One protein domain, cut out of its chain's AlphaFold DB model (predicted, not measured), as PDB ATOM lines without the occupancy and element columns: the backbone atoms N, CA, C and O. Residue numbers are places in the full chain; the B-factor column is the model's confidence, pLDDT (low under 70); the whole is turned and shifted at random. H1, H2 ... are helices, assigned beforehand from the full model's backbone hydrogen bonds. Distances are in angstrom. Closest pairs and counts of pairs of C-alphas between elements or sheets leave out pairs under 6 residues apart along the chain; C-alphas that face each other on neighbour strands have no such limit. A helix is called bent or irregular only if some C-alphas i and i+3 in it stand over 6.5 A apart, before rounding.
ATOM      1  N   GLU A  20     -56.474 -15.521  -7.844       56.28
ATOM      2  CA  GLU A  20     -57.706 -15.104  -7.170       56.28
ATOM      3  C   GLU A  20     -58.220 -13.751  -7.691       56.28
ATOM      4  O   GLU A  20     -59.419 -13.586  -7.930       56.28
ATOM      5  N   LEU A  21     -57.316 -12.796  -7.936       54.59
ATOM      6  CA  LEU A  21     -57.674 -11.471  -8.440       54.59
ATOM      7  C   LEU A  21     -58.220 -11.534  -9.875       54.59
ATOM      8  O   LEU A  21     -59.260 -10.945 -10.165       54.59
ATOM      9  N   ASN A  22     -57.555 -12.298 -10.748       55.62
ATOM     10  CA  ASN A  22     -57.963 -12.490 -12.144       55.62
ATOM     11  C   ASN A  22     -59.306 -13.243 -12.244       55.62
ATOM     12  O   ASN A  22     -60.162 -12.940 -13.072       55.62
ATOM     13  N   TYR A  23     -59.531 -14.189 -11.328       58.53
ATOM     14  CA  TYR A  23     -60.806 -14.884 -11.194       58.53
ATOM     15  C   TYR A  23     -61.943 -13.918 -10.828       58.53
ATOM     16  O   TYR A  23     -62.994 -13.950 -11.463       58.53
ATOM     17  N   LYS A  24     -61.738 -13.012  -9.859       64.69
ATOM     18  CA  LYS A  24     -62.751 -12.019  -9.446       64.69
ATOM     19  C   LYS A  24     -63.110 -11.042 -10.572       64.69
ATOM     20  O   LYS A  24     -64.291 -10.761 -10.772       64.69
ATOM     21  N   THR A  25     -62.129 -10.544 -11.326       63.25
ATOM     22  CA  THR A  25     -62.367  -9.597 -12.432       63.25
ATOM     23  C   THR A  25     -63.072 -10.235 -13.628       63.25
ATOM     24  O   THR A  25     -63.882  -9.564 -14.270       63.25
ATOM     25  N   ALA A  26     -62.842 -11.524 -13.897       72.06
ATOM     26  CA  ALA A  26     -63.500 -12.235 -14.993       72.06
ATOM     27  C   ALA A  26     -65.032 -12.281 -14.843       72.06
ATOM     28  O   ALA A  26     -65.748 -12.038 -15.816       72.06
ATOM     29  N   TYR A  27     -65.550 -12.527 -13.633       78.06
ATOM     30  CA  TYR A  27     -67.001 -12.541 -13.399       78.06
ATOM     31  C   TYR A  27     -67.624 -11.157 -13.528       78.06
ATOM     32  O   TYR A  27     -68.667 -11.022 -14.160       78.06
ATOM     33  N   LEU A  28     -66.969 -10.121 -12.998       80.56
ATOM     34  CA  LEU A  28     -67.468  -8.749 -13.111       80.56
ATOM     35  C   LEU A  28     -67.614  -8.341 -14.578       80.56
ATOM     36  O   LEU A  28     -68.659  -7.832 -14.978       80.56
ATOM     37  N   TRP A  29     -66.598  -8.628 -15.394       83.88
ATOM     38  CA  TRP A  29     -66.661  -8.353 -16.826       83.88
ATOM     39  C   TRP A  29     -67.750  -9.170 -17.527       83.88
ATOM     40  O   TRP A  29     -68.497  -8.628 -18.345       83.88
ATOM     41  N   GLN A  30     -67.877 -10.456 -17.187       86.81
ATOM     42  CA  GLN A  30     -68.919 -11.320 -17.734       86.81
ATOM     43  C   GLN A  30     -70.319 -10.759 -17.452       86.81
ATOM     44  O   GLN A  30     -71.141 -10.690 -18.366       86.81
ATOM     45  N   TRP A  31     -70.597 -10.349 -16.214       89.44
ATOM     46  CA  TRP A  31     -71.928  -9.886 -15.828       89.44
ATOM     47  C   TRP A  31     -72.257  -8.518 -16.427       89.44
ATOM     48  O   TRP A  31     -73.349  -8.322 -16.956       89.44
ATOM     49  N   VAL A  32     -71.292  -7.595 -16.423       90.75
ATOM     50  CA  VAL A  32     -71.438  -6.281 -17.063       90.75
ATOM     51  C   VAL A  32     -71.681  -6.434 -18.565       90.75
ATOM     52  O   VAL A  32     -72.563  -5.781 -19.116       90.75
ATOM     53  N   THR A  33     -70.968  -7.350 -19.226       91.38
ATOM     54  CA  THR A  33     -71.184  -7.635 -20.651       91.38
ATOM     55  C   THR A  33     -72.563  -8.244 -20.901       91.38
ATOM     56  O   THR A  33     -73.219  -7.870 -21.870       91.38
ATOM     57  N   ALA A  34     -73.027  -9.152 -20.038       92.56
ATOM     58  CA  ALA A  34     -74.363  -9.736 -20.144       92.56
ATOM     59  C   ALA A  34     -75.463  -8.670 -19.994       92.56
ATOM     60  O   ALA A  34     -76.379  -8.627 -20.806       92.56
ATOM     61  N   CYS A  35     -75.325  -7.750 -19.036       95.00
ATOM     62  CA  CYS A  35     -76.237  -6.612 -18.892       95.00
ATOM     63  C   CYS A  35     -76.212  -5.721 -20.141       95.00
ATOM     64  O   CYS A  35     -77.257  -5.376 -20.696       95.00
ATOM     65  N   ALA A  36     -75.018  -5.424 -20.658       95.56
ATOM     66  CA  ALA A  36     -74.874  -4.593 -21.841       95.56
ATOM     67  C   ALA A  36     -75.536  -5.226 -23.075       95.56
ATOM     68  O   ALA A  36     -76.085  -4.510 -23.906       95.56
ATOM     69  N   GLN A  37     -75.544  -6.558 -23.189       95.75
ATOM     70  CA  GLN A  37     -76.249  -7.261 -24.265       95.75
ATOM     71  C   GLN A  37     -77.772  -7.092 -24.197       95.75
ATOM     72  O   GLN A  37     -78.408  -7.093 -25.252       95.75
ATOM     73  N   VAL A  38     -78.335  -6.929 -22.997       95.25
ATOM     74  CA  VAL A  38     -79.766  -6.659 -22.786       95.25
ATOM     75  C   VAL A  38     -80.103  -5.203 -23.119       95.25
ATOM     76  O   VAL A  38     -81.115  -4.950 -23.767       95.25
ATOM     77  N   MET A  39     -79.238  -4.253 -22.746       93.94
ATOM     78  CA  MET A  39     -79.457  -2.817 -22.984       93.94
ATOM     79  C   MET A  39     -79.150  -2.365 -24.419       93.94
ATOM     80  O   MET A  39     -79.837  -1.499 -24.956       93.94
ATOM     81  N   ALA A  40     -78.114  -2.922 -25.055       96.56
ATOM     82  CA  ALA A  40     -77.615  -2.478 -26.360       96.56
ATOM     83  C   ALA A  40     -78.676  -2.390 -27.476       96.56
ATOM     84  O   ALA A  40     -78.624  -1.413 -28.227       96.56
ATOM     85  N   PRO A  41     -79.658  -3.312 -27.583       95.88
ATOM     86  CA  PRO A  41     -80.721  -3.209 -28.577       95.88
ATOM     87  C   PRO A  41     -81.490  -1.886 -28.520       95.88
ATOM     88  O   PRO A  41     -81.909  -1.390 -29.560       95.88
ATOM     89  N   GLU A  42     -81.655  -1.279 -27.341       94.19
ATOM     90  CA  GLU A  42     -82.319   0.023 -27.231       94.19
ATOM     91  C   GLU A  42     -81.500   1.138 -27.886       94.19
ATOM     92  O   GLU A  42     -82.031   1.914 -28.677       94.19
ATOM     93  N   PHE A  43     -80.189   1.172 -27.652       94.94
ATOM     94  CA  PHE A  43     -79.309   2.143 -28.307       94.94
ATOM     95  C   PHE A  43     -79.216   1.908 -29.820       94.94
ATOM     96  O   PHE A  43     -79.154   2.865 -30.593       94.94
ATOM     97  N   GLU A  44     -79.270   0.653 -30.271       97.06
ATOM     98  CA  GLU A  44     -79.339   0.329 -31.702       97.06
ATOM     99  C   GLU A  44     -80.631   0.837 -32.346       97.06
ATOM    100  O   GLU A  44     -80.585   1.403 -33.440       97.06
ATOM    101  N   ARG A  45     -81.775   0.727 -31.655       96.50
ATOM    102  CA  ARG A  45     -83.050   1.312 -32.114       96.50
ATOM    103  C   ARG A  45     -82.991   2.833 -32.242       96.50
ATOM    104  O   ARG A  45     -83.709   3.397 -33.062       96.50
ATOM    105  N   GLN A  46     -82.113   3.485 -31.484       96.00
ATOM    106  CA  GLN A  46     -81.853   4.925 -31.558       96.00
ATOM    107  C   GLN A  46     -80.837   5.303 -32.655       96.00
ATOM    108  O   GLN A  46     -80.475   6.470 -32.790       96.00
ATOM    109  N   GLY A  47     -80.380   4.337 -33.461       96.75
ATOM    110  CA  GLY A  47     -79.457   4.556 -34.576       96.75
ATOM    111  C   GLY A  47     -77.976   4.422 -34.212       96.75
ATOM    112  O   GLY A  47     -77.117   4.730 -35.040       96.75
ATOM    113  N   MET A  48     -77.648   3.957 -33.001       97.44
ATOM    114  CA  MET A  48     -76.259   3.744 -32.599       97.44
ATOM    115  C   MET A  48     -75.699   2.453 -33.229       97.44
ATOM    116  O   MET A  48     -76.317   1.395 -33.108       97.44
ATOM    117  N   PRO A  49     -74.510   2.471 -33.863       97.06
ATOM    118  CA  PRO A  49     -73.874   1.246 -34.347       97.06
ATOM    119  C   PRO A  49     -73.586   0.266 -33.201       97.06
ATOM    120  O   PRO A  49     -73.123   0.689 -32.144       97.06
ATOM    121  N   ARG A  50     -73.759  -1.046 -33.427       93.00
ATOM    122  CA  ARG A  50     -73.653  -2.099 -32.391       93.00
ATOM    123  C   ARG A  50     -72.437  -1.974 -31.466       93.00
ATOM    124  O   ARG A  50     -72.564  -2.146 -30.261       93.00
ATOM    125  N   HIS A  51     -71.254  -1.688 -32.006       93.94
ATOM    126  CA  HIS A  51     -70.038  -1.567 -31.194       93.94
ATOM    127  C   HIS A  51     -70.081  -0.353 -30.250       93.94
ATOM    128  O   HIS A  51     -69.701  -0.470 -29.088       93.94
ATOM    129  N   PHE A  52     -70.598   0.787 -30.719       95.75
ATOM    130  CA  PHE A  52     -70.850   1.951 -29.871       95.75
ATOM    131  C   PHE A  52     -71.969   1.665 -28.866       95.75
ATOM    132  O   PHE A  52     -71.791   1.966 -27.691       95.75
ATOM    133  N   ALA A  53     -73.058   1.015 -29.295       96.12
ATOM    134  CA  ALA A  53     -74.183   0.641 -28.435       96.12
ATOM    135  C   ALA A  53     -73.739  -0.226 -27.255       96.12
ATOM    136  O   ALA A  53     -74.113   0.043 -26.119       96.12
ATOM    137  N   MET A  54     -72.883  -1.219 -27.505       95.38
ATOM    138  CA  MET A  54     -72.306  -2.060 -26.455       95.38
ATOM    139  C   MET A  54     -71.418  -1.264 -25.497       95.38
ATOM    140  O   MET A  54     -71.565  -1.395 -24.285       95.38
ATOM    141  N   ASN A  55     -70.520  -0.424 -26.020       93.06
ATOM    142  CA  ASN A  55     -69.640   0.395 -25.182       93.06
ATOM    143  C   ASN A  55     -70.436   1.365 -24.305       93.06
ATOM    144  O   ASN A  55     -70.111   1.550 -23.137       93.06
ATOM    145  N   TRP A  56     -71.495   1.955 -24.860       93.25
ATOM    146  CA  TRP A  56     -72.386   2.838 -24.122       93.25
ATOM    147  C   TRP A  56     -73.181   2.068 -23.063       93.25
ATOM    148  O   TRP A  56     -73.198   2.461 -21.899       93.25
ATOM    149  N   ALA A  57     -73.757   0.923 -23.434       93.81
ATOM    150  CA  ALA A  57     -74.520   0.062 -22.538       93.81
ATOM    151  C   ALA A  57     -73.717  -0.403 -21.315       93.81
ATOM    152  O   ALA A  57     -74.237  -0.375 -20.204       93.81
ATOM    153  N   VAL A  58     -72.435  -0.744 -21.487       92.88
ATOM    154  CA  VAL A  58     -71.540  -1.134 -20.379       92.88
ATOM    155  C   VAL A  58     -71.494  -0.078 -19.269       92.88
ATOM    156  O   VAL A  58     -71.440  -0.439 -18.094       92.88
ATOM    157  N   THR A  59     -71.566   1.214 -19.608       90.06
ATOM    158  CA  THR A  59     -71.530   2.299 -18.609       90.06
ATOM    159  C   THR A  59     -72.762   2.330 -17.701       90.06
ATOM    160  O   THR A  59     -72.664   2.802 -16.572       90.06
ATOM    161  N   GLY A  60     -73.896   1.785 -18.154       90.25
ATOM    162  CA  GLY A  60     -75.133   1.683 -17.375       90.25
ATOM    163  C   GLY A  60     -75.222   0.438 -16.488       90.25
ATOM    164  O   GLY A  60     -76.158   0.311 -15.708       90.25
ATOM    165  N   CYS A  61     -74.258  -0.480 -16.578       92.94
ATOM    166  CA  CYS A  61     -74.356  -1.810 -15.971       92.94
ATOM    167  C   CYS A  61     -73.730  -1.931 -14.573       92.94
ATOM    168  O   CYS A  61     -73.495  -3.041 -14.089       92.94
ATOM    169  N   SER A  62     -73.458  -0.820 -13.886       90.56
ATOM    170  CA  SER A  62     -72.952  -0.851 -12.506       90.56
ATOM    171  C   SER A  62     -73.960  -1.446 -11.513       90.56
ATOM    172  O   SER A  62     -73.532  -2.083 -10.550       90.56
ATOM    173  N   CYS A  63     -75.274  -1.350 -11.785       91.56
ATOM    174  CA  CYS A  63     -76.318  -1.929 -10.926       91.56
ATOM    175  C   CYS A  63     -76.199  -3.448 -10.729       91.56
ATOM    176  O   CYS A  63     -76.661  -3.974  -9.717       91.56
ATOM    177  N   VAL A  64     -75.528  -4.155 -11.644       91.88
ATOM    178  CA  VAL A  64     -75.246  -5.589 -11.510       91.88
ATOM    179  C   VAL A  64     -74.409  -5.881 -10.264       91.88
ATOM    180  O   VAL A  64     -74.701  -6.812  -9.515       91.88
ATOM    181  N   ILE A  65     -73.357  -5.087 -10.042       87.38
ATOM    182  CA  ILE A  65     -72.405  -5.295  -8.945       87.38
ATOM    183  C   ILE A  65     -73.065  -4.947  -7.614       87.38
ATOM    184  O   ILE A  65     -72.881  -5.669  -6.633       87.38
ATOM    185  N   ASP A  66     -73.848  -3.873  -7.589       88.50
ATOM    186  CA  ASP A  66     -74.512  -3.407  -6.375       88.50
ATOM    187  C   ASP A  66     -75.644  -4.349  -5.957       88.50
ATOM    188  O   ASP A  66     -75.707  -4.738  -4.790       88.50
ATOM    189  N   GLY A  67     -76.462  -4.818  -6.906       88.81
ATOM    190  CA  GLY A  67     -77.475  -5.844  -6.653       88.81
ATOM    191  C   GLY A  67     -76.859  -7.143  -6.130       88.81
ATOM    192  O   GLY A  67     -77.289  -7.666  -5.103       88.81
ATOM    193  N   PHE A  68     -75.781  -7.608  -6.768       86.69
ATOM    194  CA  PHE A  68     -75.077  -8.809  -6.327       86.69
ATOM    195  C   PHE A  68     -74.499  -8.662  -4.912       86.69
ATOM    196  O   PHE A  68     -74.670  -9.550  -4.085       86.69
ATOM    197  N   ARG A  69     -73.834  -7.543  -4.597       83.56
ATOM    198  CA  ARG A  69     -73.230  -7.315  -3.270       83.56
ATOM    199  C   ARG A  69     -74.253  -7.122  -2.160       83.56
ATOM    200  O   ARG A  69     -73.950  -7.448  -1.014       83.56
ATOM    201  N   ARG A  70     -75.427  -6.576  -2.483       85.81
ATOM    202  CA  ARG A  70     -76.530  -6.427  -1.530       85.81
ATOM    203  C   ARG A  70     -77.019  -7.787  -1.040       85.81
ATOM    204  O   ARG A  70     -77.239  -7.955   0.154       85.81
ATOM    205  N   ASP A  71     -77.149  -8.739  -1.957       85.38
ATOM    206  CA  ASP A  71     -77.786 -10.025  -1.672       85.38
ATOM    207  C   ASP A  71     -76.754 -11.121  -1.328       85.38
ATOM    208  O   ASP A  71     -77.078 -12.087  -0.639       85.38
ATOM    209  N   TYR A  72     -75.490 -10.942  -1.735       83.50
ATOM    210  CA  TYR A  72     -74.367 -11.826  -1.417       83.50
ATOM    211  C   TYR A  72     -73.263 -11.074  -0.654       83.50
ATOM    212  O   TYR A  72     -72.331 -10.543  -1.270       83.50
ATOM    213  N   PRO A  73     -73.307 -11.041   0.692       79.38
ATOM    214  CA  PRO A  73     -72.199 -10.533   1.494       79.38
ATOM    215  C   PRO A  73     -70.896 -11.315   1.242       79.38
ATOM    216  O   PRO A  73     -70.889 -12.454   0.775       79.38
ATOM    217  N   PHE A  74     -69.752 -10.708   1.568       72.69
ATOM    218  CA  PHE A  74     -68.432 -11.278   1.260       72.69
ATOM    219  C   PHE A  74     -68.252 -12.722   1.768       72.69
ATOM    220  O   PHE A  74     -67.727 -13.574   1.049       72.69
ATOM    221  N   GLU A  75     -68.754 -13.014   2.968       74.06
ATOM    222  CA  GLU A  75     -68.678 -14.343   3.585       74.06
ATOM    223  C   GLU A  75     -69.508 -15.406   2.855       74.06
ATOM    224  O   GLU A  75     -69.120 -16.571   2.831       74.06
ATOM    225  N   SER A  76     -70.616 -15.030   2.207       74.19
ATOM    226  CA  SER A  76     -71.384 -15.971   1.385       74.19
ATOM    227  C   SER A  76     -70.739 -16.165   0.022       74.19
ATOM    228  O   SER A  76     -70.738 -17.275  -0.500       74.19
ATOM    229  N   ILE A  77     -70.135 -15.110  -0.541       72.75
ATOM    230  CA  ILE A  77     -69.468 -15.174  -1.845       72.75
ATOM    231  C   ILE A  77     -68.397 -16.267  -1.837       72.75
ATOM    232  O   ILE A  77     -68.378 -17.084  -2.754       72.75
ATOM    233  N   ILE A  78     -67.534 -16.328  -0.813       76.00
ATOM    234  CA  ILE A  78     -66.455 -17.333  -0.728       76.00
ATOM    235  C   ILE A  78     -66.960 -18.783  -0.712       76.00
ATOM    236  O   ILE A  78     -66.207 -19.672  -1.094       76.00
ATOM    237  N   GLN A  79     -68.219 -19.007  -0.330       79.56
ATOM    238  CA  GLN A  79     -68.848 -20.328  -0.320       79.56
ATOM    239  C   GLN A  79     -69.514 -20.684  -1.654       79.56
ATOM    240  O   GLN A  79     -69.761 -21.859  -1.908       79.56
ATOM    241  N   LEU A  80     -69.788 -19.700  -2.519       79.50
ATOM    242  CA  LEU A  80     -70.391 -19.958  -3.824       79.50
ATOM    243  C   LEU A  80     -69.389 -20.613  -4.767       79.50
ATOM    244  O   LEU A  80     -68.288 -20.095  -5.006       79.50
ATOM    245  N   THR A  81     -69.841 -21.685  -5.401       85.38
ATOM    246  CA  THR A  81     -69.170 -22.298  -6.539       85.38
ATOM    247  C   THR A  81     -69.100 -21.333  -7.726       85.38
ATOM    248  O   THR A  81     -69.849 -20.360  -7.847       85.38
ATOM    249  N   SER A  82     -68.200 -21.626  -8.665       80.00
ATOM    250  CA  SER A  82     -68.090 -20.882  -9.926       80.00
ATOM    251  C   SER A  82     -69.404 -20.844 -10.720       80.00
ATOM    252  O   SER A  82     -69.693 -19.859 -11.396       80.00
ATOM    253  N   GLU A  83     -70.193 -21.917 -10.660       83.81
ATOM    254  CA  GLU A  83     -71.467 -22.017 -11.372       83.81
ATOM    255  C   GLU A  83     -72.548 -21.154 -10.719       83.81
ATOM    256  O   GLU A  83     -73.205 -20.377 -11.410       83.81
ATOM    257  N   GLU A  84     -72.655 -21.189  -9.390       85.88
ATOM    258  CA  GLU A  84     -73.597 -20.348  -8.642       85.88
ATOM    259  C   GLU A  84     -73.290 -18.862  -8.820       85.88
ATOM    260  O   GLU A  84     -74.195 -18.068  -9.062       85.88
ATOM    261  N   ARG A  85     -72.007 -18.476  -8.796       81.94
ATOM    262  CA  ARG A  85     -71.587 -17.091  -9.079       81.94
ATOM    263  C   ARG A  85     -71.989 -16.655 -10.481       81.94
ATOM    264  O   ARG A  85     -72.439 -15.527 -10.674       81.94
ATOM    265  N   ARG A  86     -71.832 -17.537 -11.470       83.12
ATOM    266  CA  ARG A  86     -72.239 -17.259 -12.849       83.12
ATOM    267  C   ARG A  86     -73.753 -17.085 -12.954       83.12
ATOM    268  O   ARG A  86     -74.191 -16.128 -13.585       83.12
ATOM    269  N   ALA A  87     -74.523 -17.980 -12.339       85.62
ATOM    270  CA  ALA A  87     -75.981 -17.944 -12.357       85.62
ATOM    271  C   ALA A  87     -76.528 -16.690 -11.656       85.62
ATOM    272  O   ALA A  87     -77.340 -15.971 -12.233       85.62
ATOM    273  N   ALA A  88     -76.017 -16.378 -10.462       84.50
ATOM    274  CA  ALA A  88     -76.397 -15.184  -9.716       84.50
ATOM    275  C   ALA A  88     -76.074 -13.903 -10.499       84.50
ATOM    276  O   ALA A  88     -76.925 -13.033 -10.652       84.50
ATOM    277  N   GLY A  89     -74.873 -13.795 -11.071       84.12
ATOM    278  CA  GLY A  89     -74.525 -12.625 -11.870       84.12
ATOM    279  C   GLY A  89     -75.332 -12.482 -13.161       84.12
ATOM    280  O   GLY A  89     -75.628 -11.360 -13.560       84.12
ATOM    281  N   ALA A  90     -75.740 -13.588 -13.794       87.50
ATOM    282  CA  ALA A  90     -76.638 -13.550 -14.949       87.50
ATOM    283  C   ALA A  90     -78.034 -13.020 -14.578       87.50
ATOM    284  O   ALA A  90     -78.614 -12.256 -15.345       87.50
ATOM    285  N   PHE A  91     -78.538 -13.370 -13.391       91.00
ATOM    286  CA  PHE A  91     -79.797 -12.840 -12.868       91.00
ATOM    287  C   PHE A  91     -79.745 -11.314 -12.699       91.00
ATOM    288  O   PHE A  91     -80.573 -10.608 -13.273       91.00
ATOM    289  N   TYR A  92     -78.739 -10.776 -11.998       92.56
ATOM    290  CA  TYR A  92     -78.623  -9.318 -11.830       92.56
ATOM    291  C   TYR A  92     -78.324  -8.592 -13.142       92.56
ATOM    292  O   TYR A  92     -78.765  -7.459 -13.322       92.56
ATOM    293  N   ALA A  93     -77.596  -9.226 -14.063       92.88
ATOM    294  CA  ALA A  93     -77.352  -8.678 -15.392       92.88
ATOM    295  C   ALA A  93     -78.650  -8.463 -16.180       92.88
ATOM    296  O   ALA A  93     -78.823  -7.408 -16.789       92.88
ATOM    297  N   ASP A  94     -79.570  -9.429 -16.131       93.94
ATOM    298  CA  ASP A  94     -80.884  -9.334 -16.768       93.94
ATOM    299  C   ASP A  94     -81.747  -8.233 -16.132       93.94
ATOM    300  O   ASP A  94     -82.245  -7.359 -16.842       93.94
ATOM    301  N   GLN A  95     -81.846  -8.205 -14.799       94.12
ATOM    302  CA  GLN A  95     -82.624  -7.182 -14.088       94.12
ATOM    303  C   GLN A  95     -82.093  -5.764 -14.326       94.12
ATOM    304  O   GLN A  95     -82.861  -4.846 -14.613       94.12
ATOM    305  N   CYS A  96     -80.773  -5.580 -14.232       92.81
ATOM    306  CA  CYS A  96     -80.117  -4.292 -14.456       92.81
ATOM    307  C   CYS A  96     -80.295  -3.850 -15.915       92.81
ATOM    308  O   CYS A  96     -80.682  -2.714 -16.173       92.81
ATOM    309  N   GLY A  97     -80.130  -4.769 -16.874       92.12
ATOM    310  CA  GLY A  97     -80.310  -4.459 -18.289       92.12
ATOM    311  C   GLY A  97     -81.749  -4.109 -18.685       92.12
ATOM    312  O   GLY A  97     -81.956  -3.337 -19.620       92.12
ATOM    313  N   LYS A  98     -82.744  -4.630 -17.958       93.12
ATOM    314  CA  LYS A  98     -84.164  -4.267 -18.102       93.12
ATOM    315  C   LYS A  98     -84.558  -2.997 -17.338       93.12
ATOM    316  O   LYS A  98     -85.669  -2.509 -17.527       93.12
ATOM    317  N   GLY A  99     -83.678  -2.469 -16.486       90.75
ATOM    318  CA  GLY A  99     -83.971  -1.336 -15.605       90.75
ATOM    319  C   GLY A  99     -84.860  -1.683 -14.404       90.75
ATOM    320  O   GLY A  99     -85.457  -0.787 -13.816       90.75
TER     321      GLY A  99
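AT A GLANCE: This is residues 20 to 99 of the 103 residues of an uncharacterized protein of uncultured marine microorganism HF4000_48F7 (UniProt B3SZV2). A long kinked helix, H1, runs through an elongated body; H5 packs beside its middle, H2 and H3 cross it, and short H4 lies near one far end. The printed part has 80 residues, with five named helices, H1 to H5 in order, and no named strand: all helix, packing mostly crossed. It is compact, radius of gyration of the C-alphas 13.3 A, spanning 44 by 24 by 17 A.

HOW THE PARTS SIT: The hub H1, residues 20 to 45, has a kink of 39 degrees near residue 38 and is only just irregular, C-alphas 38 and 41 being 6.8 A apart. Its residues 32 to 44 alone touch H2, residues 50 to 59, at a steep tilt of 58 degrees, opposite ways; closest C-alphas Ala 36 and Ala 57, 4.7 A. Its residues 28 to 35 alone touch H3, residues 63 to 71; closest C-alphas Val 32 and Val 64, 6.8 A. H4, residues 74 to 77, is apart from H1. Residues 27 to 39 of H1 alone touch H5, residues 82 to 98, at a shallow tilt of 28 degrees, the same way; closest C-alphas Cys 35 and Ala 93, 4.2 A. Every O i to N i+4 pair is within hydrogen-bond range in H3 and H5, 17 of 22 in H1, 5 of 6 in H2; H4 is too short for one.

IN THESE COORDINATES: H1, 39.2 A long, begins at C-alpha 20 (-57.706, -15.104, -7.170); H5, 24.5 A, ends at C-alpha 98 (-84.164, -4.267, -18.102).

THE WHOLE: The printed part has no cut, and its four links between helices are tight. The C-alphas farthest apart, Gly 47 and Glu 75, are 43.9 A apart. Residues 20 to 25 have pLDDT under 70.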